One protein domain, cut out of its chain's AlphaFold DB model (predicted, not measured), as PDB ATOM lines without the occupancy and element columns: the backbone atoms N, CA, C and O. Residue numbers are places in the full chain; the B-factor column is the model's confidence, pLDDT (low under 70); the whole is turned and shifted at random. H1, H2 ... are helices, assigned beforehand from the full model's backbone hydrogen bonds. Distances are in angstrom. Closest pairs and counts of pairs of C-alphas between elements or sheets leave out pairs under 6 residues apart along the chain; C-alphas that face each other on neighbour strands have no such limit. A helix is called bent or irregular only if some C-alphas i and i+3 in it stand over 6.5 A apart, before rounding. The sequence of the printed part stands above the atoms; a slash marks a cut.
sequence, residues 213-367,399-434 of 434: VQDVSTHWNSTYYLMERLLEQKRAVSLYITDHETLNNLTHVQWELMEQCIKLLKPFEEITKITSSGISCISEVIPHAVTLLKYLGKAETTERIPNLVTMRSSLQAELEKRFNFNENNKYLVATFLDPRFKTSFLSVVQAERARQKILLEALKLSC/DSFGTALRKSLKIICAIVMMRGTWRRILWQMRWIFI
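This is residues 213 to 367 and 399 to 434 of the 434 residues of the protein "Zinc finger BED domain-containing protein 4" of Eumeta variegata (UniProt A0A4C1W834). What shape is this? It is a rod of helices with a loose core in which H4 and H8 lie side by side with H5, and arm H3a of the bent helix H3 packs on residues 308 to 312 of H5; H1 crosses H3a towards one end of the rod, with H2 and H9 beyond, and towards the other end H6 packs on both H4 and H7, whose residues 359 to 367 stick out. What makes it up? The printed part has 191 residues with nine named helices, H1 to H9 in order, and is all helix. How large? It is loose, with a radius of gyration of the C-alphas of 20.8 A, spanning 79 by 34 by 25 A.

What comes first? H1, residues 220 to 232, and H2, residues 234 to 242, are close but not clearly touching, at 7.7 A between C-alphas 230 and 237. H3, residues 252 to 275, one helix by its hydrogen bonds, is bent, with C-alphas 264 and 267 7.2 A apart: arms H3a, 252 to 264, and H3b, 267 to 275. H1 touches H3a, closest at C-alphas 227 and 258, 6.7 A. What follows? H4, residues 282 to 297, only just irregular with C-alphas 283 and 286 6.8 A apart, forms a hairpin with H5, residues 306 to 322, closest at C-alphas 293 and 316, 6.3 A. H8, residues 399 to 417, touches H5, closest at C-alphas 318 and 408, 6.0 A. H6, residues 329 to 337, touches H4 at C-alphas 335 and 283, 4.1 A, and H7, residues 348 to 367, at C-alphas 333 and 354, 4.8 A. And the rest? H9, residues 421 to 433, touches no helix. Every O i to N i+4 pair is within hydrogen-bond range inside H1, H2, H3a, H3b, H5, H6, H7, H8 and H9, while in H4 10 of 12 are.

Where to look? H1 begins at C-alpha 220 (139.040, 102.094, 124.213); H9 ends at C-alpha 433 (119.434, 103.286, 128.377). How long? H7 measures 28.8 A and H8 25.5 A from first to last C-alpha.

Any cut? Residues 368 to 398 are not printed; C-alphas 367 and 399 are 33.9 A apart. Long links? Of the links printed whole, none is long. Low confidence? 57 residues are under 70, among them 399 to 434.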
ATOM      1  N   VAL A 213     127.967 107.177 130.360       74.44
ATOM      2  CA  VAL A 213     128.753 107.267 129.127       74.44
ATOM      3  C   VAL A 213     128.482 106.029 128.281       74.44
ATOM      4  O   VAL A 213     128.589 104.912 128.771       74.44
ATOM      5  N   GLN A 214     128.140 106.204 127.007       69.38
ATOM      6  CA  GLN A 214     127.936 105.075 126.103       69.38
ATOM      7  C   GLN A 214     129.279 104.504 125.627       69.38
ATOM      8  O   GLN A 214     130.181 105.253 125.251       69.38
ATOM      9  N   ASP A 215     129.388 103.173 125.584       68.94
ATOM     10  CA  ASP A 215     130.550 102.521 124.980       68.94
ATOM     11  C   ASP A 215     130.553 102.705 123.457       68.94
ATOM     12  O   ASP A 215     129.590 102.362 122.761       68.94
ATOM     13  N   VAL A 216     131.666 103.218 122.942       65.56
ATOM     14  CA  VAL A 216     131.940 103.371 121.518       65.56
ATOM     15  C   VAL A 216     133.124 102.472 121.174       65.56
ATOM     16  O   VAL A 216     134.285 102.807 121.392       65.56
ATOM     17  N   SER A 217     132.841 101.325 120.557       57.31
ATOM     18  CA  SER A 217     133.838 100.283 120.254       57.31
ATOM     19  C   SER A 217     135.047 100.761 119.433       57.31
ATOM     20  O   SER A 217     136.086 100.093 119.371       57.31
ATOM     21  N   THR A 218     134.946 101.922 118.783       57.16
ATOM     22  CA  THR A 218     136.034 102.508 118.008       57.16
ATOM     23  C   THR A 218     137.147 103.086 118.881       57.16
ATOM     24  O   THR A 218     138.267 103.181 118.370       57.16
ATOM     25  N   HIS A 219     136.939 103.404 120.165       67.12
ATOM     26  CA  HIS A 219     137.954 104.007 121.046       67.12
ATOM     27  C   HIS A 219     137.919 103.374 122.445       67.12
ATOM     28  O   HIS A 219     136.927 103.472 123.145       67.12
ATOM     29  N   TRP A 220     139.018 102.767 122.902       76.12
ATOM     30  CA  TRP A 220     139.040 102.094 124.213       76.12
ATOM     31  C   TRP A 220     138.795 103.056 125.397       76.12
ATOM     32  O   TRP A 220     138.275 102.632 126.428       76.12
ATOM     33  N   ASN A 221     139.099 104.354 125.237       76.06
ATOM     34  CA  ASN A 221     138.828 105.379 126.248       76.06
ATOM     35  C   ASN A 221     137.338 105.440 126.615       76.06
ATOM     36  O   ASN A 221     137.021 105.607 127.786       76.06
ATOM     37  N   SER A 222     136.411 105.264 125.659       76.56
ATOM     38  CA  SER A 222     134.977 105.271 125.991       76.56
ATOM     39  C   SER A 222     134.609 104.113 126.905       76.56
ATOM     40  O   SER A 222     133.779 104.269 127.792       76.56
ATOM     41  N   THR A 223     135.252 102.962 126.712       78.19
ATOM     42  CA  THR A 223     135.039 101.782 127.540       78.19
ATOM     43  C   THR A 223     135.566 102.005 128.956       78.19
ATOM     44  O   THR A 223     134.890 101.659 129.923       78.19
ATOM     45  N   TYR A 224     136.738 102.637 129.090       84.38
ATOM     46  CA  TYR A 224     137.281 103.051 130.385       84.38
ATOM     47  C   TYR A 224     136.353 104.046 131.101       84.38
ATOM     48  O   TYR A 224     135.947 103.788 132.232       84.38
ATOM     49  N   TYR A 225     135.938 105.124 130.426       85.12
ATOM     50  CA  TYR A 225     135.050 106.135 131.010       85.12
ATOM     51  C   TYR A 225     133.659 105.589 131.343       85.12
ATOM     52  O   TYR A 225     133.061 106.012 132.328       85.12
ATOM     53  N   LEU A 226     133.140 104.634 130.563       83.94
ATOM     54  CA  LEU A 226     131.915 103.921 130.915       83.94
ATOM     55  C   LEU A 226     132.092 103.157 132.229       83.94
ATOM     56  O   LEU A 226     131.254 103.299 133.113       83.94
ATOM     57  N   MET A 227     133.155 102.358 132.367       85.56
ATOM     58  CA  MET A 227     133.400 101.594 133.595       85.56
ATOM     59  C   MET A 227     133.567 102.520 134.803       85.56
ATOM     60  O   MET A 227     132.941 102.296 135.836       85.56
ATOM     61  N   GLU A 228     134.349 103.591 134.661       89.19
ATOM     62  CA  GLU A 228     134.548 104.601 135.704       89.19
ATOM     63  C   GLU A 228     133.219 105.246 136.123       89.19
ATOM     64  O   GLU A 228     132.880 105.271 137.309       89.19
ATOM     65  N   ARG A 229     132.410 105.685 135.150       88.06
ATOM     66  CA  ARG A 229     131.100 106.295 135.411       88.06
ATOM     67  C   ARG A 229     130.121 105.319 136.046       88.06
ATOM     68  O   ARG A 229     129.345 105.697 136.920       88.06
ATOM     69  N   LEU A 230     130.126 104.069 135.596       86.12
ATOM     70  CA  LEU A 230     129.228 103.045 136.108       86.12
ATOM     71  C   LEU A 230     129.570 102.695 137.560       86.12
ATOM     72  O   LEU A 230     128.662 102.512 138.369       86.12
ATOM     73  N   LEU A 231     130.861 102.654 137.903       87.38
ATOM     74  CA  LEU A 231     131.314 102.441 139.275       87.38
ATOM     75  C   LEU A 231     130.944 103.624 140.185       87.38
ATOM     76  O   LEU A 231     130.437 103.405 141.285       87.38
ATOM     77  N   GLU A 232     131.111 104.863 139.708       87.88
ATOM     78  CA  GLU A 232     130.677 106.085 140.408       87.88
ATOM     79  C   GLU A 232     129.170 106.052 140.721       87.88
ATOM     80  O   GLU A 232     128.728 106.390 141.820       87.88
ATOM     81  N   GLN A 233     128.372 105.578 139.762       84.69
ATOM     82  CA  GLN A 233     126.913 105.547 139.833       84.69
ATOM     83  C   GLN A 233     126.354 104.204 140.332       84.69
ATOM     84  O   GLN A 233     125.142 103.983 140.281       84.69
ATOM     85  N   LYS A 234     127.199 103.311 140.875       87.06
ATOM     86  CA  LYS A 234     126.838 101.943 141.300       87.06
ATOM     87  C   LYS A 234     125.584 101.889 142.174       87.06
ATOM     88  O   LYS A 234     124.736 101.017 141.980       87.06
ATOM     89  N   ARG A 235     125.451 102.814 143.133       84.62
ATOM     90  CA  ARG A 235     124.292 102.882 144.042       84.62
ATOM     91  C   ARG A 235     123.014 103.281 143.303       84.62
ATOM     92  O   ARG A 235     121.998 102.612 143.467       84.62
ATOM     93  N   ALA A 236     123.081 104.317 142.466       83.69
ATOM     94  CA  ALA A 236     121.934 104.789 141.694       83.69
ATOM     95  C   ALA A 236     121.461 103.743 140.678       83.69
ATOM     96  O   ALA A 236     120.269 103.467 140.578       83.69
ATOM     97  N   VAL A 237     122.403 103.103 139.984       83.50
ATOM     98  CA  VAL A 237     122.123 102.024 139.030       83.50
ATOM     99  C   VAL A 237     121.529 100.804 139.734       83.50
ATOM    100  O   VAL A 237     120.562 100.233 139.242       83.50
ATOM    101  N   SER A 238     122.048 100.428 140.907       83.75
ATOM    102  CA  SER A 238     121.512  99.287 141.660       83.75
ATOM    103  C   SER A 238     120.067  99.511 142.104       83.75
ATOM    104  O   SER A 238     119.254  98.612 141.925       83.75
ATOM    105  N   LEU A 239     119.734 100.704 142.613       83.25
ATOM    106  CA  LEU A 239     118.352 101.052 142.970       83.25
ATOM    107  C   LEU A 239     117.441 101.095 141.744       83.25
ATOM    108  O   LEU A 239     116.347 100.540 141.771       83.25
ATOM    109  N   TYR A 240     117.916 101.686 140.645       79.12
ATOM    110  CA  TYR A 240     117.164 101.709 139.396       79.12
ATOM    111  C   TYR A 240     116.830 100.292 138.912       79.12
ATOM    112  O   TYR A 240     115.711 100.047 138.479       79.12
ATOM    113  N   ILE A 241     117.769  99.347 139.001       80.00
ATOM    114  CA  ILE A 241     117.547  97.954 138.595       80.00
ATOM    115  C   ILE A 241     116.565  97.242 139.525       80.00
ATOM    116  O   ILE A 241     115.727  96.493 139.041       80.00
ATOM    117  N   THR A 242     116.626  97.484 140.837       77.31
ATOM    118  CA  THR A 242     115.663  96.900 141.786       77.31
ATOM    119  C   THR A 242     114.219  97.280 141.449       77.31
ATOM    120  O   THR A 242     113.325  96.457 141.613       77.31
ATOM    121  N   ASP A 243     113.999  98.476 140.901       71.19
ATOM    122  CA  ASP A 243     112.680  98.926 140.445       71.19
ATOM    123  C   ASP A 243     112.218  98.308 139.108       71.19
ATOM    124  O   ASP A 243     111.088  98.556 138.682       71.19
ATOM    125  N   HIS A 244     113.076  97.563 138.403       68.94
ATOM    126  CA  HIS A 244     112.799  97.024 137.068       68.94
ATOM    127  C   HIS A 244     113.151  95.533 137.003       68.94
ATOM    128  O   HIS A 244     114.283  95.152 136.712       68.94
ATOM    129  N   GLU A 245     112.142  94.679 137.187       60.84
ATOM    130  CA  GLU A 245     112.271  93.210 137.251       60.84
ATOM    131  C   GLU A 245     112.915  92.563 136.009       60.84
ATOM    132  O   GLU A 245     113.415  91.442 136.070       60.84
ATOM    133  N   THR A 246     112.934  93.256 134.870       63.84
ATOM    134  CA  THR A 246     113.530  92.763 133.620       63.84
ATOM    135  C   THR A 246     115.056  92.864 133.582       63.84
ATOM    136  O   THR A 246     115.680  92.352 132.650       63.84
ATOM    137  N   LEU A 247     115.664  93.575 134.535       67.75
ATOM    138  CA  LEU A 247     117.078  93.932 134.515       67.75
ATOM    139  C   LEU A 247     117.840  93.171 135.591       67.75
ATOM    140  O   LEU A 247     117.458  93.146 136.757       67.75
ATOM    141  N   ASN A 248     118.968  92.584 135.201       73.06
ATOM    142  CA  ASN A 248     119.829  91.881 136.137       73.06
ATOM    143  C   ASN A 248     120.940  92.811 136.608       73.06
ATOM    144  O   ASN A 248     121.672  93.385 135.797       73.06
ATOM    145  N   ASN A 249     121.086  92.934 137.925       76.75
ATOM    146  CA  ASN A 249     122.202  93.672 138.492       76.75
ATOM    147  C   ASN A 249     123.504  92.870 138.345       76.75
ATOM    148  O   ASN A 249     123.515  91.637 138.315       76.75
ATOM    149  N   LEU A 250     124.607  93.602 138.275       78.50
ATOM    150  CA  LEU A 250     125.951  93.058 138.342       78.50
ATOM    151  C   LEU A 250     126.193  92.412 139.710       78.50
ATOM    152  O   LEU A 250     125.835  92.963 140.754       78.50
ATOM    153  N   THR A 251     126.843  91.250 139.711       82.56
ATOM    154  CA  THR A 251     127.235  90.577 140.954       82.56
ATOM    155  C   THR A 251     128.347  91.352 141.659       82.56
ATOM    156  O   THR A 251     129.099  92.103 141.036       82.56
ATOM    157  N   HIS A 252     128.502  91.146 142.972       83.12
ATOM    158  CA  HIS A 252     129.585  91.771 143.742       83.12
ATOM    159  C   HIS A 252     130.963  91.526 143.106       83.12
ATOM    160  O   HIS A 252     131.743  92.458 142.937       83.12
ATOM    161  N   VAL A 253     131.213  90.289 142.665       81.38
ATOM    162  CA  VAL A 253     132.461  89.885 141.999       81.38
ATOM    163  C   VAL A 253     132.676  90.642 140.684       81.38
ATOM    164  O   VAL A 253     133.802  90.990 140.348       81.38
ATOM    165  N   GLN A 254     131.610  90.923 139.930       81.25
ATOM    166  CA  GLN A 254     131.707  91.692 138.684       81.25
ATOM    167  C   GLN A 254     132.022  93.168 138.945       81.25
ATOM    168  O   GLN A 254     132.833  93.746 138.224       81.25
ATOM    169  N   TRP A 255     131.426  93.761 139.983       86.56
ATOM    170  CA  TRP A 255     131.760  95.120 140.415       86.56
ATOM    171  C   TRP A 255     133.204  95.235 140.898       86.56
ATOM    172  O   TRP A 255     133.902  96.170 140.520       86.56
ATOM    173  N   GLU A 256     133.657  94.274 141.700       85.25
ATOM    174  CA  GLU A 256     135.032  94.220 142.191       85.25
ATOM    175  C   GLU A 256     136.026  94.051 141.034       85.25
ATOM    176  O   GLU A 256     137.008  94.783 140.950       85.25
ATOM    177  N   LEU A 257     135.735  93.164 140.077       82.62
ATOM    178  CA  LEU A 257     136.549  93.016 138.870       82.62
ATOM    179  C   LEU A 257     136.633  94.327 138.075       82.62
ATOM    180  O   LEU A 257     137.716  94.684 137.622       82.62
ATOM    181  N   MET A 258     135.520  95.052 137.916       85.38
ATOM    182  CA  MET A 258     135.512  96.350 137.231       85.38
ATOM    183  C   MET A 258     136.414  97.365 137.933       85.38
ATOM    184  O   MET A 258     137.207  98.033 137.273       85.38
ATOM    185  N   GLU A 259     136.328  97.458 139.260       88.31
ATOM    186  CA  GLU A 259     137.173  98.350 140.052       88.31
ATOM    187  C   GLU A 259     138.663  98.029 139.863       88.31
ATOM    188  O   GLU A 259     139.472  98.933 139.647       88.31
ATOM    189  N   GLN A 260     139.029  96.744 139.876       85.19
ATOM    190  CA  GLN A 260     140.411  96.323 139.646       85.19
ATOM    191  C   GLN A 260     140.874  96.601 138.208       85.19
ATOM    192  O   GLN A 260     141.991  97.073 138.001       85.19
ATOM    193  N   CYS A 261     140.013  96.390 137.209       84.62
ATOM    194  CA  CYS A 261     140.309  96.737 135.818       84.62
ATOM    195  C   CYS A 261     140.544  98.243 135.638       84.62
ATOM    196  O   CYS A 261     141.476  98.632 134.936       84.62
ATOM    197  N   ILE A 262     139.738  99.098 136.281       87.62
ATOM    198  CA  ILE A 262     139.923 100.558 136.240       87.62
ATOM    199  C   ILE A 262     141.272 100.937 136.853       87.62
ATOM    200  O   ILE A 262     142.002 101.728 136.258       87.62
ATOM    201  N   LYS A 263     141.635 100.352 138.003       88.19
ATOM    202  CA  LYS A 263     142.937 100.589 138.649       88.19
ATOM    203  C   LYS A 263     144.100 100.188 137.739       88.19
ATOM    204  O   LYS A 263     145.010 100.992 137.561       88.19
ATOM    205  N   LEU A 264     144.025  99.009 137.115       86.38
ATOM    206  CA  LEU A 264     145.046  98.507 136.187       86.38
ATOM    207  C   LEU A 264     145.188  99.386 134.932       86.38
ATOM    208  O   LEU A 264     146.293  99.613 134.442       86.38
ATOM    209  N   LEU A 265     144.071  99.874 134.391       87.44
ATOM    210  CA  LEU A 265     144.050 100.655 133.152       87.44
ATOM    211  C   LEU A 265     144.314 102.150 133.352       87.44
ATOM    212  O   LEU A 265     144.654 102.830 132.386       87.44
ATOM    213  N   LYS A 266     144.186 102.679 134.572       89.94
ATOM    214  CA  LYS A 266     144.325 104.116 134.842       89.94
ATOM    215  C   LYS A 266     145.647 104.719 134.328       89.94
ATOM    216  O   LYS A 266     145.577 105.711 133.607       89.94
ATOM    217  N   PRO A 267     146.833 104.117 134.557       90.12
ATOM    218  CA  PRO A 267     148.086 104.672 134.030       90.12
ATOM    219  C   PRO A 267     148.142 104.714 132.495       90.12
ATOM    220  O   PRO A 267     148.801 105.575 131.913       90.12
ATOM    221  N   PHE A 268     147.440 103.797 131.821       87.19
ATOM    222  CA  PHE A 268     147.341 103.792 130.361       87.19
ATOM    223  C   PHE A 268     146.484 104.949 129.852       87.19
ATOM    224  O   PHE A 268     146.790 105.511 128.798       87.19
ATOM    225  N   GLU A 269     145.421 105.300 130.579       88.00
ATOM    226  CA  GLU A 269     144.551 106.428 130.235       88.00
ATOM    227  C   GLU A 269     145.312 107.738 130.378       88.00
ATOM    228  O   GLU A 269     145.376 108.501 129.413       88.00
ATOM    229  N   GLU A 270     146.008 107.917 131.500       89.19
ATOM    230  CA  GLU A 270     146.797 109.116 131.780       89.19
ATOM    231  C   GLU A 270     147.886 109.328 130.718       89.19
ATOM    232  O   GLU A 270     147.985 110.404 130.126       89.19
ATOM    233  N   ILE A 271     148.653 108.281 130.389       86.94
ATOM    234  CA  ILE A 271     149.693 108.348 129.350       86.94
ATOM    235  C   ILE A 271     149.094 108.606 127.969       86.94
ATOM    236  O   ILE A 271     149.648 109.387 127.193       86.94
ATOM    237  N   THR A 272     147.962 107.982 127.642       84.50
ATOM    238  CA  THR A 272     147.289 108.221 126.358       84.50
ATOM    239  C   THR A 272     146.816 109.661 126.259       84.50
ATOM    240  O   THR A 272     146.971 110.269 125.206       84.50
ATOM    241  N   LYS A 273     146.297 110.225 127.353       83.56
ATOM    242  CA  LYS A 273     145.846 111.612 127.427       83.56
ATOM    243  C   LYS A 273     147.004 112.588 127.252       83.56
ATOM    244  O   LYS A 273     146.911 113.471 126.400       83.56
ATOM    245  N   ILE A 274     148.106 112.383 127.980       83.06
ATOM    246  CA  ILE A 274     149.341 113.172 127.838       83.06
ATOM    247  C   ILE A 274     149.846 113.093 126.402       83.06
ATOM    248  O   ILE A 274     150.087 114.122 125.774       83.06
ATOM    249  N   THR A 275     149.935 111.880 125.858       79.19
ATOM    250  CA  THR A 275     150.474 111.685 124.515       79.19
ATOM    251  C   THR A 275     149.552 112.298 123.475       79.19
ATOM    252  O   THR A 275     150.027 112.952 122.572       79.19
ATOM    253  N   SER A 276     148.231 112.204 123.622       74.25
ATOM    254  CA  SER A 276     147.273 112.833 122.701       74.25
ATOM    255  C   SER A 276     147.226 114.366 122.761       74.25
ATOM    256  O   SER A 276     146.508 114.981 121.974       74.25
ATOM    257  N   SER A 277     147.956 114.996 123.686       74.31
ATOM    258  CA  SER A 277     148.032 116.452 123.764       74.31
ATOM    259  C   SER A 277     148.851 117.032 122.605       74.31
ATOM    260  O   SER A 277     149.831 116.442 122.157       74.31
ATOM    261  N   GLY A 278     148.493 118.237 122.149       70.75
ATOM    262  CA  GLY A 278     149.202 118.923 121.058       70.75
ATOM    263  C   GLY A 278     150.638 119.358 121.388       70.75
ATOM    264  O   GLY A 278     151.308 119.915 120.526       70.75
ATOM    265  N   ILE A 279     151.098 119.135 122.622       74.50
ATOM    266  CA  ILE A 279     152.429 119.521 123.119       74.50
ATOM    267  C   ILE A 279     153.314 118.274 123.325       74.50
ATOM    268  O   ILE A 279     154.487 118.397 123.662       74.50
ATOM    269  N   SER A 280     152.781 117.065 123.122       77.81
ATOM    270  CA  SER A 280     153.537 115.837 123.372       77.81
ATOM    271  C   SER A 280     154.712 115.674 122.407       77.81
ATOM    272  O   SER A 280     154.582 115.837 121.192       77.81
ATOM    273  N   CYS A 281     155.863 115.301 122.965       81.31
ATOM    274  CA  CYS A 281     157.094 115.100 122.213       81.31
ATOM    275  C   CYS A 281     157.346 113.613 121.945       81.31
ATOM    276  O   CYS A 281     157.136 112.753 122.798       81.31
ATOM    277  N   ILE A 282     157.916 113.299 120.779       84.50
ATOM    278  CA  ILE A 282     158.330 111.927 120.436       84.50
ATOM    279  C   ILE A 282     159.408 111.367 121.390       84.50
ATOM    280  O   ILE A 282     159.542 110.150 121.511       84.50
ATOM    281  N   SER A 283     160.130 112.230 122.115       85.00
ATOM    282  CA  SER A 283     161.079 111.843 123.171       85.00
ATOM    283  C   SER A 283     160.421 111.208 124.403       85.00
ATOM    284  O   SER A 283     161.096 110.525 125.168       85.00
ATOM    285  N   GLU A 284     159.112 111.392 124.596       84.56
ATOM    286  CA  GLU A 284     158.370 110.890 125.763       84.56
ATOM    287  C   GLU A 284     157.865 109.453 125.561       84.56
ATOM    288  O   GLU A 284     157.541 108.755 126.521       84.56
ATOM    289  N   VAL A 285     157.865 108.964 124.317       85.69
ATOM    290  CA  VAL A 285     157.353 107.640 123.932       85.69
ATOM    291  C   VAL A 285     158.067 106.495 124.661       85.69
ATOM    292  O   VAL A 285     157.410 105.593 125.187       85.69
ATOM    293  N   ILE A 286     159.402 106.522 124.720       86.19
ATOM    294  CA  ILE A 286     160.186 105.480 125.400       86.19
ATOM    295  C   ILE A 286     159.993 105.549 126.921       86.19
ATOM    296  O   ILE A 286     159.656 104.515 127.505       86.19
ATOM    297  N   PRO A 287     160.129 106.721 127.580       88.12
ATOM    298  CA  PRO A 287     159.791 106.864 128.990       88.12
ATOM    299  C   PRO A 287     158.392 106.347 129.337       88.12
ATOM    300  O   PRO A 287     158.250 105.607 130.310       88.12
ATOM    301  N   HIS A 288     157.371 106.655 128.531       87.44
ATOM    302  CA  HIS A 288     156.006 106.164 128.736       87.44
ATOM    303  C   HIS A 288     155.912 104.636 128.640       87.44
ATOM    304  O   HIS A 288     155.379 103.998 129.549       87.44
ATOM    305  N   ALA A 289     156.467 104.030 127.586       87.50
ATOM    306  CA  ALA A 289     156.448 102.578 127.408       87.50
ATOM    307  C   ALA A 289     157.194 101.846 128.539       87.50
ATOM    308  O   ALA A 289     156.665 100.901 129.120       87.50
ATOM    309  N   VAL A 290     158.389 102.317 128.909       87.62
ATOM    310  CA  VAL A 290     159.182 101.738 130.006       87.62
ATOM    311  C   VAL A 290     158.468 101.904 131.347       87.62
ATOM    312  O   VAL A 290     158.482 100.988 132.166       87.62
ATOM    313  N   THR A 291     157.819 103.046 131.582       89.44
ATOM    314  CA  THR A 291     157.044 103.289 132.808       89.44
ATOM    315  C   THR A 291     155.851 102.341 132.908       89.44
ATOM    316  O   THR A 291     155.645 101.750 133.968       89.44
ATOM    317  N   LEU A 292     155.120 102.121 131.810       88.94
ATOM    318  CA  LEU A 292     154.028 101.145 131.759       88.94
ATOM    319  C   LEU A 292     154.524  99.714 131.986       88.94
ATOM    320  O   LEU A 292     153.922  98.984 132.766       88.94
ATOM    321  N   LEU A 293     155.644  99.315 131.378       88.31
ATOM    322  CA  LEU A 293     156.224  97.986 131.596       88.31
ATOM    323  C   LEU A 293     156.691  97.792 133.040       88.31
ATOM    324  O   LEU A 293     156.426  96.753 133.633       88.31
ATOM    325  N   LYS A 294     157.320  98.806 133.648       88.19
ATOM    326  CA  LYS A 294     157.669  98.778 135.077       88.19
ATOM    327  C   LYS A 294     156.429  98.702 135.957       88.19
ATOM    328  O   LYS A 294     156.459  98.013 136.968       88.19
ATOM    329  N   TYR A 295     155.359  99.408 135.597       88.62
ATOM    330  CA  TYR A 295     154.086  99.325 136.302       88.62
ATOM    331  C   TYR A 295     153.538  97.895 136.244       88.62
ATOM    332  O   TYR A 295     153.338  97.305 137.300       88.62
ATOM    333  N   LEU A 296     153.422  97.298 135.054       86.19
ATOM    334  CA  LEU A 296     152.958  95.917 134.876       86.19
ATOM    335  C   LEU A 296     153.903  94.872 135.499       86.19
ATOM    336  O   LEU A 296     153.438  93.849 135.980       86.19
ATOM    337  N   GLY A 297     155.209  95.126 135.550       81.88
ATOM    338  CA  GLY A 297     156.190  94.207 136.134       81.88
ATOM    339  C   GLY A 297     156.226  94.202 137.666       81.88
ATOM    340  O   GLY A 297     156.836  93.312 138.258       81.88
ATOM    341  N   LYS A 298     155.592  95.173 138.340       80.00
ATOM    342  CA  LYS A 298     155.463  95.149 139.804       80.00
ATOM    343  C   LYS A 298     154.555  93.990 140.212       80.00
ATOM    344  O   LYS A 298     153.399  93.945 139.802       80.00
ATOM    345  N   ALA A 299     155.070  93.087 141.042       57.72
ATOM    346  CA  ALA A 299     154.270  92.051 141.679       57.72
ATOM    347  C   ALA A 299     153.333  92.705 142.706       57.72
ATOM    348  O   ALA A 299     153.736  93.005 143.828       57.72
ATOM    349  N   GLU A 300     152.090  92.974 142.318       58.44
ATOM    350  CA  GLU A 300     151.057  93.372 143.269       58.44
ATOM    351  C   GLU A 300     150.428  92.120 143.887       58.44
ATOM    352  O   GLU A 300     149.830  91.287 143.210       58.44
ATOM    353  N   THR A 301     150.500  92.019 145.214       49.41
ATOM    354  CA  THR A 301     149.813  91.014 146.046       49.41
ATOM    355  C   THR A 301     148.277  91.093 145.968       49.41
ATOM    356  O   THR A 301     147.578  90.282 146.578       49.41
ATOM    357  N   THR A 302     147.735  92.056 145.215       52.56
ATOM    358  CA  THR A 302     146.302  92.333 145.048       52.56
ATOM    359  C   THR A 302     145.646  91.488 143.948       52.56
ATOM    360  O   THR A 302     144.422  91.365 143.922       52.56
ATOM    361  N   GLU A 303     146.415  90.833 143.073       58.41
ATOM    362  CA  GLU A 303     145.874  90.083 141.929       58.41
ATOM    363  C   GLU A 303     145.406  88.669 142.298       58.41
ATOM    364  O   GLU A 303     145.830  87.667 141.730       58.41
ATOM    365  N   ARG A 304     144.483  88.563 143.257       57.50
ATOM    366  CA  ARG A 304     143.850  87.279 143.605       57.50
ATOM    367  C   ARG A 304     142.919  86.754 142.505       57.50
ATOM    368  O   ARG A 304     142.507  85.598 142.554       57.50
ATOM    369  N   ILE A 305     142.572  87.585 141.517       67.19
ATOM    370  CA  ILE A 305     141.632  87.236 140.449       67.19
ATOM    371  C   ILE A 305     142.409  86.771 139.201       67.19
ATOM    372  O   ILE A 305     143.086  87.585 138.571       67.19
ATOM    373  N   PRO A 306     142.256  85.510 138.751       70.12
ATOM    374  CA  PRO A 306     143.046  84.944 137.647       70.12
ATOM    375  C   PRO A 306     142.854  85.678 136.307       70.12
ATOM    376  O   PRO A 306     143.767  85.749 135.480       70.12
ATOM    377  N   ASN A 307     141.676  86.271 136.092       73.50
ATOM    378  CA  ASN A 307     141.397  87.072 134.898       73.50
ATOM    379  C   ASN A 307     142.248  88.355 134.842       73.50
ATOM    380  O   ASN A 307     142.623  88.774 133.750       73.50
ATOM    381  N   LEU A 308     142.569  88.956 135.995       77.69
ATOM    382  CA  LEU A 308     143.362  90.186 136.071       77.69
ATOM    383  C   LEU A 308     144.839  89.909 135.776       77.69
ATOM    384  O   LEU A 308     145.432  90.608 134.961       77.69
ATOM    385  N   VAL A 309     145.379  88.816 136.322       81.06
ATOM    386  CA  VAL A 309     146.737  88.339 136.005       81.06
ATOM    387  C   VAL A 309     146.876  88.088 134.502       81.06
ATOM    388  O   VAL A 309     147.819  88.542 133.862       81.06
ATOM    389  N   THR A 310     145.883  87.425 133.899       81.75
ATOM    390  CA  THR A 310     145.869  87.171 132.447       81.75
ATOM    391  C   THR A 310     145.845  88.476 131.648       81.75
ATOM    392  O   THR A 310     146.546  88.601 130.640       81.75
ATOM    393  N   MET A 311     145.057  89.461 132.093       81.44
ATOM    394  CA  MET A 311     144.987  90.786 131.479       81.44
ATOM    395  C   MET A 311     146.333  91.508 131.554       81.44
ATOM    396  O   MET A 311     146.796  92.022 130.539       81.44
ATOM    397  N   ARG A 312     146.978  91.501 132.722       84.81
ATOM    398  CA  ARG A 312     148.288  92.114 132.954       84.81
ATOM    399  C   ARG A 312     149.376  91.492 132.091       84.81
ATOM    400  O   ARG A 312     150.054  92.223 131.375       84.81
ATOM    401  N   SER A 313     149.477  90.164 132.071       84.56
ATOM    402  CA  SER A 313     150.445  89.456 131.225       84.56
ATOM    403  C   SER A 313     150.200  89.721 129.739       84.56
ATOM    404  O   SER A 313     151.146  89.910 128.979       84.56
ATOM    405  N   SER A 314     148.933  89.807 129.319       84.25
ATOM    406  CA  SER A 314     148.585  90.156 127.935       84.25
ATOM    407  C   SER A 314     148.953  91.607 127.596       84.25
ATOM    408  O   SER A 314     149.473  91.859 126.511       84.25
ATOM    409  N   LEU A 315     148.722  92.556 128.516       85.06
ATOM    410  CA  LEU A 315     149.139  93.960 128.372       85.06
ATOM    411  C   LEU A 315     150.650  94.071 128.256       85.06
ATOM    412  O   LEU A 315     151.137  94.795 127.391       85.06
ATOM    413  N   GLN A 316     151.376  93.336 129.091       87.06
ATOM    414  CA  GLN A 316     152.829  93.340 129.082       87.06
ATOM    415  C   GLN A 316     153.359  92.791 127.756       87.06
ATOM    416  O   GLN A 316     154.113  93.484 127.077       87.06
ATOM    417  N   ALA A 317     152.891  91.614 127.335       85.94
ATOM    418  CA  ALA A 317     153.319  90.991 126.086       85.94
ATOM    419  C   ALA A 317     153.014  91.866 124.856       85.94
ATOM    420  O   ALA A 317     153.857  92.016 123.974       85.94
ATOM    421  N   GLU A 318     151.829  92.485 124.786       84.38
ATOM    422  CA  GLU A 318     151.483  93.375 123.671       84.38
ATOM    423  C   GLU A 318     152.258  94.699 123.702       84.38
ATOM    424  O   GLU A 318     152.583  95.229 122.636       84.38
ATOM    425  N   LEU A 319     152.569  95.245 124.884       84.50
ATOM    426  CA  LEU A 319     153.440  96.418 124.993       84.50
ATOM    427  C   LEU A 319     154.860  96.090 124.531       84.50
ATOM    428  O   LEU A 319     155.386  96.808 123.687       84.50
ATOM    429  N   GLU A 320     155.460  95.006 125.022       86.19
ATOM    430  CA  GLU A 320     156.813  94.578 124.635       86.19
ATOM    431  C   GLU A 320     156.903  94.298 123.131       86.19
ATOM    432  O   GLU A 320     157.828  94.756 122.459       86.19
ATOM    433  N   LYS A 321     155.893  93.621 122.574       84.19
ATOM    434  CA  LYS A 321     155.817  93.310 121.144       84.19
ATOM    435  C   LYS A 321     155.736  94.562 120.271       84.19
ATOM    436  O   LYS A 321     156.392  94.626 119.235       84.19
ATOM    437  N   ARG A 322     154.906  95.544 120.640       77.50
ATOM    438  CA  ARG A 322     154.685  96.746 119.812       77.50
ATOM    439  C   ARG A 322     155.733  97.824 120.017       77.50
ATOM    440  O   ARG A 322     156.014  98.571 119.085       77.50
ATOM    441  N   PHE A 323     156.298  97.902 121.215       75.44
ATOM    442  CA  PHE A 323     157.296  98.894 121.597       75.44
ATOM    443  C   PHE A 323     158.700  98.295 121.673       75.44
ATOM    444  O   PHE A 323     159.538  98.723 122.465       75.44
ATOM    445  N   ASN A 324     158.993  97.345 120.782       76.69
ATOM    446  CA  ASN A 324     160.354  96.909 120.520       76.69
ATOM    447  C   ASN A 324     161.102  97.994 119.720       76.69
ATOM    448  O   ASN A 324     161.261  97.917 118.502       76.69
ATOM    449  N   PHE A 325     161.560  99.040 120.410       69.88
ATOM    450  CA  PHE A 325     162.253 100.187 119.803       69.88
ATOM    451  C   PHE A 325     163.625  99.849 119.201       69.88
ATOM    452  O   PHE A 325     164.294 100.734 118.675       69.88
ATOM    453  N   ASN A 326     164.048  98.584 119.252       65.88
ATOM    454  CA  ASN A 326     165.328  98.130 118.721       65.88
ATOM    455  C   ASN A 326     165.452  98.315 117.201       65.88
ATOM    456  O   ASN A 326     166.574  98.434 116.715       65.88
ATOM    457  N   GLU A 327     164.329  98.362 116.480       62.44
ATOM    458  CA  GLU A 327     164.288  98.547 115.023       62.44
ATOM    459  C   GLU A 327     164.104 100.023 114.617       62.44
ATOM    460  O   GLU A 327     164.609 100.465 113.584       62.44
ATOM    461  N   ASN A 328     163.433 100.830 115.450       67.69
ATOM    462  CA  ASN A 328     163.063 102.210 115.125       67.69
ATOM    463  C   ASN A 328     163.987 103.238 115.793       67.69
ATOM    464  O   ASN A 328     163.664 103.832 116.824       67.69
ATOM    465  N   ASN A 329     165.100 103.538 115.120       71.62
ATOM    466  CA  ASN A 329     166.137 104.469 115.585       71.62
ATOM    467  C   ASN A 329     165.636 105.889 115.931       71.62
ATOM    468  O   ASN A 329     166.281 106.590 116.705       71.62
ATOM    469  N   LYS A 330     164.489 106.327 115.394       83.19
ATOM    470  CA  LYS A 330     163.950 107.684 115.606       83.19
ATOM    471  C   LYS A 330     163.554 107.945 117.063       83.19
ATOM    472  O   LYS A 330     163.892 108.995 117.598       83.19
ATOM    473  N   TYR A 331     162.893 106.985 117.713       84.12
ATOM    474  CA  TYR A 331     162.489 107.117 119.119       84.12
ATOM    475  C   TYR A 331     163.705 107.107 120.050       84.12
ATOM    476  O   TYR A 331     163.756 107.885 121.001       84.12
ATOM    477  N   LEU A 332     164.706 106.273 119.742       85.88
ATOM    478  CA  LEU A 332     165.963 106.195 120.489       85.88
ATOM    479  C   LEU A 332     166.724 107.521 120.428       85.88
ATOM    480  O   LEU A 332     167.091 108.069 121.462       85.88
ATOM    481  N   VAL A 333     166.902 108.067 119.221       85.88
ATOM    482  CA  VAL A 333     167.588 109.348 119.005       85.88
ATOM    483  C   VAL A 333     166.830 110.494 119.672       85.88
ATOM    484  O   VAL A 333     167.440 111.274 120.394       85.88
ATOM    485  N   ALA A 334     165.507 110.576 119.504       87.62
ATOM    486  CA  ALA A 334     164.713 111.634 120.125       87.62
ATOM    487  C   ALA A 334     164.763 111.598 121.659       87.62
ATOM    488  O   ALA A 334     164.914 112.636 122.294       87.62
ATOM    489  N   THR A 335     164.674 110.405 122.254       87.62
ATOM    490  CA  THR A 335     164.765 110.231 123.712       87.62
ATOM    491  C   THR A 335     166.169 110.561 124.223       87.62
ATOM    492  O   THR A 335     166.311 111.175 125.274       87.62
ATOM    493  N   PHE A 336     167.211 110.194 123.471       87.25
ATOM    494  CA  PHE A 336     168.602 110.479 123.830       87.25
ATOM    495  C   PHE A 336     168.948 111.974 123.739       87.25
ATOM    496  O   PHE A 336     169.736 112.474 124.540       87.25
ATOM    497  N   LEU A 337     168.370 112.695 122.772       86.56
ATOM    498  CA  LEU A 337     168.563 114.140 122.610       86.56
ATOM    499  C   LEU A 337     167.820 114.968 123.668       86.56
ATOM    500  O   LEU A 337     168.211 116.107 123.914       86.56
ATOM    501  N   ASP A 338     166.778 114.419 124.298       87.12
ATOM    502  CA  ASP A 338     166.043 115.099 125.363       87.12
ATOM    503  C   ASP A 338     166.852 115.068 126.676       87.12
ATOM    504  O   ASP A 338     167.081 113.985 127.234       87.12
ATOM    505  N   PRO A 339     167.267 116.229 127.225       83.94
ATOM    506  CA  PRO A 339     168.045 116.284 128.462       83.94
ATOM    507  C   PRO A 339     167.353 115.605 129.648       83.94
ATOM    508  O   PRO A 339     168.033 115.124 130.551       83.94
ATOM    509  N   ARG A 340     166.012 115.538 129.636       84.19
ATOM    510  CA  ARG A 340     165.205 114.921 130.698       84.19
ATOM    511  C   ARG A 340     165.356 113.398 130.744       84.19
ATOM    512  O   ARG A 340     165.173 112.808 131.805       84.19
ATOM    513  N   PHE A 341     165.658 112.758 129.611       82.56
ATOM    514  CA  PHE A 341     165.575 111.297 129.461       82.56
ATOM    515  C   PHE A 341     166.873 110.628 128.997       82.56
ATOM    516  O   PHE A 341     167.017 109.421 129.206       82.56
ATOM    517  N   LYS A 342     167.799 111.406 128.418       75.88
ATOM    518  CA  LYS A 342     169.124 111.067 127.868       75.88
ATOM    519  C   LYS A 342     169.610 109.627 128.070       75.88
ATOM    520  O   LYS A 342     169.771 108.902 127.096       75.88
ATOM    521  N   THR A 343     169.874 109.207 129.308       76.88
ATOM    522  CA  THR A 343     170.318 107.835 129.636       76.88
ATOM    523  C   THR A 343     169.444 107.127 130.672       76.88
ATOM    524  O   THR A 343     169.652 105.948 130.933       76.88
ATOM    525  N   SER A 344     168.457 107.799 131.265       80.25
ATOM    526  CA  SER A 344     167.698 107.267 132.407       80.25
ATOM    527  C   SER A 344     166.681 106.188 132.020       80.25
ATOM    528  O   SER A 344     166.362 105.322 132.835       80.25
ATOM    529  N   PHE A 345     166.160 106.239 130.791       80.06
ATOM    530  CA  PHE A 345     165.130 105.315 130.295       80.06
ATOM    531  C   PHE A 345     165.627 104.376 129.190       80.06
ATOM    532  O   PHE A 345     164.879 103.504 128.756       80.06
ATOM    533  N   LEU A 346     166.877 104.537 128.747       80.06
ATOM    534  CA  LEU A 346     167.493 103.728 127.698       80.06
ATOM    535  C   LEU A 346     168.436 102.692 128.312       80.06
ATOM    536  O   LEU A 346     169.159 102.983 129.263       80.06
ATOM    537  N   SER A 347     168.470 101.488 127.739       81.19
ATOM    538  CA  SER A 347     169.532 100.531 128.060       81.19
ATOM    539  C   SER A 347     170.884 101.013 127.521       81.19
ATOM    540  O   SER A 347     170.940 101.826 126.597       81.19
ATOM    541  N   VAL A 348     171.988 100.473 128.048       82.81
ATOM    542  CA  VAL A 348     173.351 100.809 127.584       82.81
ATOM    543  C   VAL A 348     173.482 100.619 126.066       82.81
ATOM    544  O   VAL A 348     173.986 101.493 125.367       82.81
ATOM    545  N   VAL A 349     172.939  99.517 125.540       83.81
ATOM    546  CA  VAL A 349     172.947  99.209 124.101       83.81
ATOM    547  C   VAL A 349     172.114 100.216 123.302       83.81
ATOM    548  O   VAL A 349     172.514 100.638 122.220       83.81
ATOM    549  N   GLN A 350     170.953 100.616 123.821       83.12
ATOM    550  CA  GLN A 350     170.068 101.578 123.164       83.12
ATOM    551  C   GLN A 350     170.663 102.990 123.130       83.12
ATOM    552  O   GLN A 350     170.594 103.656 122.096       83.12
ATOM    553  N   ALA A 351     171.274 103.425 124.233       84.31
ATOM    554  CA  ALA A 351     171.958 104.710 124.324       84.31
ATOM    555  C   ALA A 351     173.149 104.777 123.357       84.31
ATOM    556  O   ALA A 351     173.312 105.768 122.645       84.31
ATOM    557  N   GLU A 352     173.935 103.702 123.267       84.38
ATOM    558  CA  GLU A 352     175.083 103.648 122.362       84.38
ATOM    559  C   GLU A 352     174.654 103.655 120.889       84.38
ATOM    560  O   GLU A 352     175.202 104.407 120.084       84.38
ATOM    561  N   ARG A 353     173.594 102.919 120.527       84.12
ATOM    562  CA  ARG A 353     173.017 102.981 119.171       84.12
ATOM    563  C   ARG A 353     172.540 104.385 118.803       84.12
ATOM    564  O   ARG A 353     172.789 104.843 117.687       84.12
ATOM    565  N   ALA A 354     171.865 105.076 119.724       85.06
ATOM    566  CA  ALA A 354     171.431 106.454 119.503       85.06
ATOM    567  C   ALA A 354     172.636 107.382 119.275       85.06
ATOM    568  O   ALA A 354     172.645 108.155 118.317       85.06
ATOM    569  N   ARG A 355     173.683 107.247 120.100       85.75
ATOM    570  CA  ARG A 355     174.934 108.007 119.985       85.75
ATOM    571  C   ARG A 355     175.626 107.780 118.641       85.75
ATOM    572  O   ARG A 355     175.954 108.750 117.961       85.75
ATOM    573  N   GLN A 356     175.802 106.522 118.236       86.12
ATOM    574  CA  GLN A 356     176.409 106.157 116.952       86.12
ATOM    575  C   GLN A 356     175.633 106.750 115.778       86.12
ATOM    576  O   GLN A 356     176.225 107.286 114.844       86.12
ATOM    577  N   LYS A 357     174.298 106.714 115.835       85.69
ATOM    578  CA  LYS A 357     173.460 107.271 114.774       85.69
ATOM    579  C   LYS A 357     173.575 108.792 114.680       85.69
ATOM    580  O   LYS A 357     173.683 109.307 113.572       85.69
ATOM    581  N   ILE A 358     173.586 109.494 115.813       87.44
ATOM    582  CA  ILE A 358     173.782 110.951 115.850       87.44
ATOM    583  C   ILE A 358     175.152 111.318 115.274       87.44
ATOM    584  O   ILE A 358     175.239 112.226 114.454       87.44
ATOM    585  N   LEU A 359     176.201 110.578 115.645       87.81
ATOM    586  CA  LEU A 359     177.547 110.793 115.122       87.81
ATOM    587  C   LEU A 359     177.610 110.576 113.603       87.81
ATOM    588  O   LEU A 359     178.174 111.403 112.895       87.81
ATOM    589  N   LEU A 360     176.992 109.508 113.091       86.88
ATOM    590  CA  LEU A 360     176.932 109.244 111.650       86.88
ATOM    591  C   LEU A 360     176.207 110.353 110.879       86.88
ATOM    592  O   LEU A 360     176.661 110.735 109.806       86.88
ATOM    593  N   GLU A 361     175.089 110.871 111.394       84.81
ATOM    594  CA  GLU A 361     174.388 111.984 110.738       84.81
ATOM    595  C   GLU A 361     175.182 113.298 110.831       84.81
ATOM    596  O   GLU A 361     175.237 114.041 109.854       84.81
ATOM    597  N   ALA A 362     175.871 113.559 111.948       86.19
ATOM    598  CA  ALA A 362     176.762 114.712 112.078       86.19
ATOM    599  C   ALA A 362     177.935 114.657 111.080       86.19
ATOM    600  O   ALA A 362     178.254 115.663 110.452       86.19
ATOM    601  N   LEU A 363     178.526 113.473 110.876       86.81
ATOM    602  CA  LEU A 363     179.599 113.272 109.896       86.81
ATOM    603  C   LEU A 363     179.114 113.488 108.455       86.81
ATOM    604  O   LEU A 363     179.793 114.147 107.672       86.81
ATOM    605  N   LYS A 364     177.917 113.002 108.102       87.69
ATOM    606  CA  LYS A 364     177.324 113.255 106.777       87.69
ATOM    607  C   LYS A 364     177.111 114.742 106.507       87.69
ATOM    608  O   LYS A 364     177.352 115.188 105.391       87.69
ATOM    609  N   LEU A 365     176.671 115.495 107.516       81.38
ATOM    610  CA  LEU A 365     176.521 116.945 107.398       81.38
ATOM    611  C   LEU A 365     177.877 117.610 107.129       81.38
ATOM    612  O   LEU A 365     177.974 118.387 106.189       81.38
ATOM    613  N   SER A 366     178.933 117.215 107.849       78.50
ATOM    614  CA  SER A 366     180.282 117.762 107.630       78.50
ATOM    615  C   SER A 366     180.917 117.395 106.281       78.50
ATOM    616  O   SER A 366     181.777 118.124 105.798       78.50
ATOM    617  N   CYS A 367     180.514 116.282 105.655       71.75
ATOM    618  CA  CYS A 367     181.018 115.894 104.333       71.75
ATOM    619  C   CYS A 367     180.288 116.607 103.184       71.75
ATOM    620  O   CYS A 367     180.895 116.841 102.143       71.75
ATOM    621  N   ASP A 399     151.265 109.486 116.046       54.88
ATOM    622  CA  ASP A 399     150.021 108.717 115.975       54.88
ATOM    623  C   ASP A 399     150.275 107.196 115.985       54.88
ATOM    624  O   ASP A 399     149.445 106.432 116.476       54.88
ATOM    625  N   SER A 400     151.452 106.714 115.565       59.78
ATOM    626  CA  SER A 400     151.821 105.292 115.666       59.78
ATOM    627  C   SER A 400     151.840 104.786 117.115       59.78
ATOM    628  O   SER A 400     151.315 103.705 117.387       59.78
ATOM    629  N   PHE A 401     152.361 105.570 118.070       61.44
ATOM    630  CA  PHE A 401     152.342 105.191 119.491       61.44
ATOM    631  C   PHE A 401     150.908 105.111 120.018       61.44
ATOM    632  O   PHE A 401     150.496 104.086 120.569       61.44
ATOM    633  N   GLY A 402     150.121 106.168 119.794       58.91
ATOM    634  CA  GLY A 402     148.725 106.223 120.218       58.91
ATOM    635  C   GLY A 402     147.891 105.112 119.578       58.91
ATOM    636  O   GLY A 402     147.141 104.420 120.261       58.91
ATOM    637  N   THR A 403     148.040 104.875 118.275       65.38
ATOM    638  CA  THR A 403     147.336 103.800 117.563       65.38
ATOM    639  C   THR A 403     147.777 102.412 118.013       65.38
ATOM    640  O   THR A 403     146.919 101.538 118.144       65.38
ATOM    641  N   ALA A 404     149.065 102.190 118.280       61.22
ATOM    642  CA  ALA A 404     149.578 100.926 118.800       61.22
ATOM    643  C   ALA A 404     148.997 100.622 120.185       61.22
ATOM    644  O   ALA A 404     148.433  99.544 120.376       61.22
ATOM    645  N   LEU A 405     149.035 101.595 121.099       63.28
ATOM    646  CA  LEU A 405     148.470 101.476 122.443       63.28
ATOM    647  C   LEU A 405     146.950 101.247 122.394       63.28
ATOM    648  O   LEU A 405     146.437 100.319 123.021       63.28
ATOM    649  N   ARG A 406     146.234 102.011 121.553       65.69
ATOM    650  CA  ARG A 406     144.791 101.838 121.310       65.69
ATOM    651  C   ARG A 406     144.459 100.447 120.758       65.69
ATOM    652  O   ARG A 406     143.432  99.882 121.127       65.69
ATOM    653  N   LYS A 407     145.288  99.890 119.868       63.88
ATOM    654  CA  LYS A 407     145.098  98.542 119.302       63.88
ATOM    655  C   LYS A 407     145.346  97.452 120.346       63.88
ATOM    656  O   LYS A 407     144.513  96.553 120.443       63.88
ATOM    657  N   SER A 408     146.412  97.549 121.144       63.38
ATOM    658  CA  SER A 408     146.673  96.611 122.248       63.38
ATOM    659  C   SER A 408     145.519  96.589 123.242       63.38
ATOM    660  O   SER A 408     144.972  95.529 123.536       63.38
ATOM    661  N   LEU A 409     145.080  97.768 123.690       64.81
ATOM    662  CA  LEU A 409     143.996  97.890 124.661       64.81
ATOM    663  C   LEU A 409     142.670  97.372 124.104       64.81
ATOM    664  O   LEU A 409     141.963  96.662 124.805       64.81
ATOM    665  N   LYS A 410     142.360  97.609 122.824       65.06
ATOM    666  CA  LYS A 410     141.180  97.009 122.178       65.06
ATOM    667  C   LYS A 410     141.223  95.487 122.136       65.06
ATOM    668  O   LYS A 410     140.207  94.858 122.404       65.06
ATOM    669  N   ILE A 411     142.362  94.898 121.777       60.88
ATOM    670  CA  ILE A 411     142.517  93.438 121.700       60.88
ATOM    671  C   ILE A 411     142.401  92.825 123.097       60.88
ATOM    672  O   ILE A 411     141.762  91.794 123.268       60.88
ATOM    673  N   ILE A 412     142.934  93.485 124.119       56.47
ATOM    674  CA  ILE A 412     142.925  92.963 125.486       56.47
ATOM    675  C   ILE A 412     141.571  93.182 126.160       56.47
ATOM    676  O   ILE A 412     141.040  92.250 126.759       56.47
ATOM    677  N   CYS A 413     140.942  94.347 125.981       53.53
ATOM    678  CA  CYS A 413     139.534  94.545 126.323       53.53
ATOM    679  C   CYS A 413     138.657  93.528 125.586       53.53
ATOM    680  O   CYS A 413     137.719  93.007 126.173       53.53
ATOM    681  N   ALA A 414     138.976  93.171 124.339       54.91
ATOM    682  CA  ALA A 414     138.270  92.110 123.639       54.91
ATOM    683  C   ALA A 414     138.483  90.739 124.300       54.91
ATOM    684  O   ALA A 414     137.524  90.033 124.572       54.91
ATOM    685  N   ILE A 415     139.711  90.358 124.628       50.06
ATOM    686  CA  ILE A 415     140.013  89.041 125.206       50.06
ATOM    687  C   ILE A 415     139.445  88.899 126.632       50.06
ATOM    688  O   ILE A 415     138.872  87.863 126.974       50.06
ATOM    689  N   VAL A 416     139.552  89.946 127.452       48.84
ATOM    690  CA  VAL A 416     139.137  89.942 128.864       48.84
ATOM    691  C   VAL A 416     137.645  90.253 129.014       48.84
ATOM    692  O   VAL A 416     136.971  89.623 129.829       48.84
ATOM    693  N   MET A 417     137.093  91.157 128.193       47.97
ATOM    694  CA  MET A 417     135.683  91.572 128.258       47.97
ATOM    695  C   MET A 417     134.771  90.923 127.203       47.97
ATOM    696  O   MET A 417     133.562  91.142 127.235       47.97
ATOM    697  N   MET A 418     135.278  90.091 126.282       42.12
ATOM    698  CA  MET A 418     134.426  89.255 125.408       42.12
ATOM    699  C   MET A 418     134.293  87.802 125.860       42.12
ATOM    700  O   MET A 418     133.604  87.035 125.185       42.12
ATOM    701  N   ARG A 419     134.820  87.408 127.029       41.47
ATOM    702  CA  ARG A 419     134.267  86.228 127.714       41.47
ATOM    703  C   ARG A 419     132.794  86.546 128.018       41.47
ATOM    704  O   ARG A 419     132.510  87.521 128.709       41.47
ATOM    705  N   GLY A 420     131.878  85.794 127.394       38.84
ATOM    706  CA  GLY A 420     130.491  86.151 127.019       38.84
ATOM    707  C   GLY A 420     129.561  86.814 128.049       38.84
ATOM    708  O   GLY A 420     128.496  87.303 127.678       38.84
ATOM    709  N   THR A 421     129.948  86.893 129.317       40.44
ATOM    710  CA  THR A 421     129.218  87.552 130.403       40.44
ATOM    711  C   THR A 421     129.165  89.073 130.228       40.44
ATOM    712  O   THR A 421     128.090  89.661 130.316       40.44
ATOM    713  N   TRP A 422     130.288  89.719 129.897       40.88
ATOM    714  CA  TRP A 422     130.383  91.184 129.807       40.88
ATOM    715  C   TRP A 422     129.702  91.765 128.572       40.88
ATOM    716  O   TRP A 422     129.040  92.789 128.679       40.88
ATOM    717  N   ARG A 423     129.758  91.082 127.419       41.34
ATOM    718  CA  ARG A 423     128.942  91.459 126.253       41.34
ATOM    719  C   ARG A 423     127.456  91.404 126.579       41.34
ATOM    720  O   ARG A 423     126.743  92.293 126.153       41.34
ATOM    721  N   ARG A 424     126.987  90.415 127.346       40.81
ATOM    722  CA  ARG A 424     125.570  90.293 127.725       40.81
ATOM    723  C   ARG A 424     125.147  91.367 128.727       40.81
ATOM    724  O   ARG A 424     124.058  91.897 128.588       40.81
ATOM    725  N   ILE A 425     126.024  91.727 129.661       42.62
ATOM    726  CA  ILE A 425     125.841  92.819 130.630       42.62
ATOM    727  C   ILE A 425     125.865  94.181 129.942       42.62
ATOM    728  O   ILE A 425     124.966  94.978 130.157       42.62
ATOM    729  N   LEU A 426     126.862  94.453 129.096       44.19
ATOM    730  CA  LEU A 426     126.944  95.686 128.314       44.19
ATOM    731  C   LEU A 426     125.781  95.776 127.333       44.19
ATOM    732  O   LEU A 426     125.261  96.859 127.129       44.19
ATOM    733  N   TRP A 427     125.335  94.655 126.759       43.06
ATOM    734  CA  TRP A 427     124.148  94.604 125.909       43.06
ATOM    735  C   TRP A 427     122.866  94.821 126.722       43.06
ATOM    736  O   TRP A 427     122.040  95.616 126.303       43.06
ATOM    737  N   GLN A 428     122.721  94.228 127.911       37.47
ATOM    738  CA  GLN A 428     121.602  94.505 128.820       37.47
ATOM    739  C   GLN A 428     121.600  95.970 129.267       37.47
ATOM    740  O   GLN A 428     120.601  96.639 129.075       37.47
ATOM    741  N   MET A 429     122.725  96.517 129.731       41.47
ATOM    742  CA  MET A 429     122.901  97.938 130.079       41.47
ATOM    743  C   MET A 429     122.635  98.874 128.900       41.47
ATOM    744  O   MET A 429     122.045  99.939 129.062       41.47
ATOM    745  N   ARG A 430     123.012  98.446 127.695       42.00
ATOM    746  CA  ARG A 430     122.705  99.128 126.441       42.00
ATOM    747  C   ARG A 430     121.208  99.105 126.115       42.00
ATOM    748  O   ARG A 430     120.770 100.029 125.462       42.00
ATOM    749  N   TRP A 431     120.433  98.127 126.584       34.78
ATOM    750  CA  TRP A 431     118.963  98.115 126.492       34.78
ATOM    751  C   TRP A 431     118.268  98.888 127.621       34.78
ATOM    752  O   TRP A 431     117.124  99.291 127.457       34.78
ATOM    753  N   ILE A 432     118.930  99.104 128.761       40.50
ATOM    754  CA  ILE A 432     118.362  99.904 129.859       40.50
ATOM    755  C   ILE A 432     118.298 101.393 129.478       40.50
ATOM    756  O   ILE A 432     117.423 102.114 129.953       40.50
ATOM    757  N   PHE A 433     119.220 101.856 128.627       41.75
ATOM    758  CA  PHE A 433     119.434 103.286 128.377       41.75
ATOM    759  C   PHE A 433     119.660 103.666 126.888       41.75
ATOM    760  O   PHE A 433     120.091 104.790 126.605       41.75
ATOM    761  N   ILE A 434     119.362 102.763 125.937       34.59
ATOM    762  CA  ILE A 434     118.991 103.089 124.538       34.59
ATOM    763  C   ILE A 434     117.485 102.941 124.437       34.59
ATOM    764  O   ILE A 434     116.882 103.854 123.834       34.59
TER     765      ILE A 434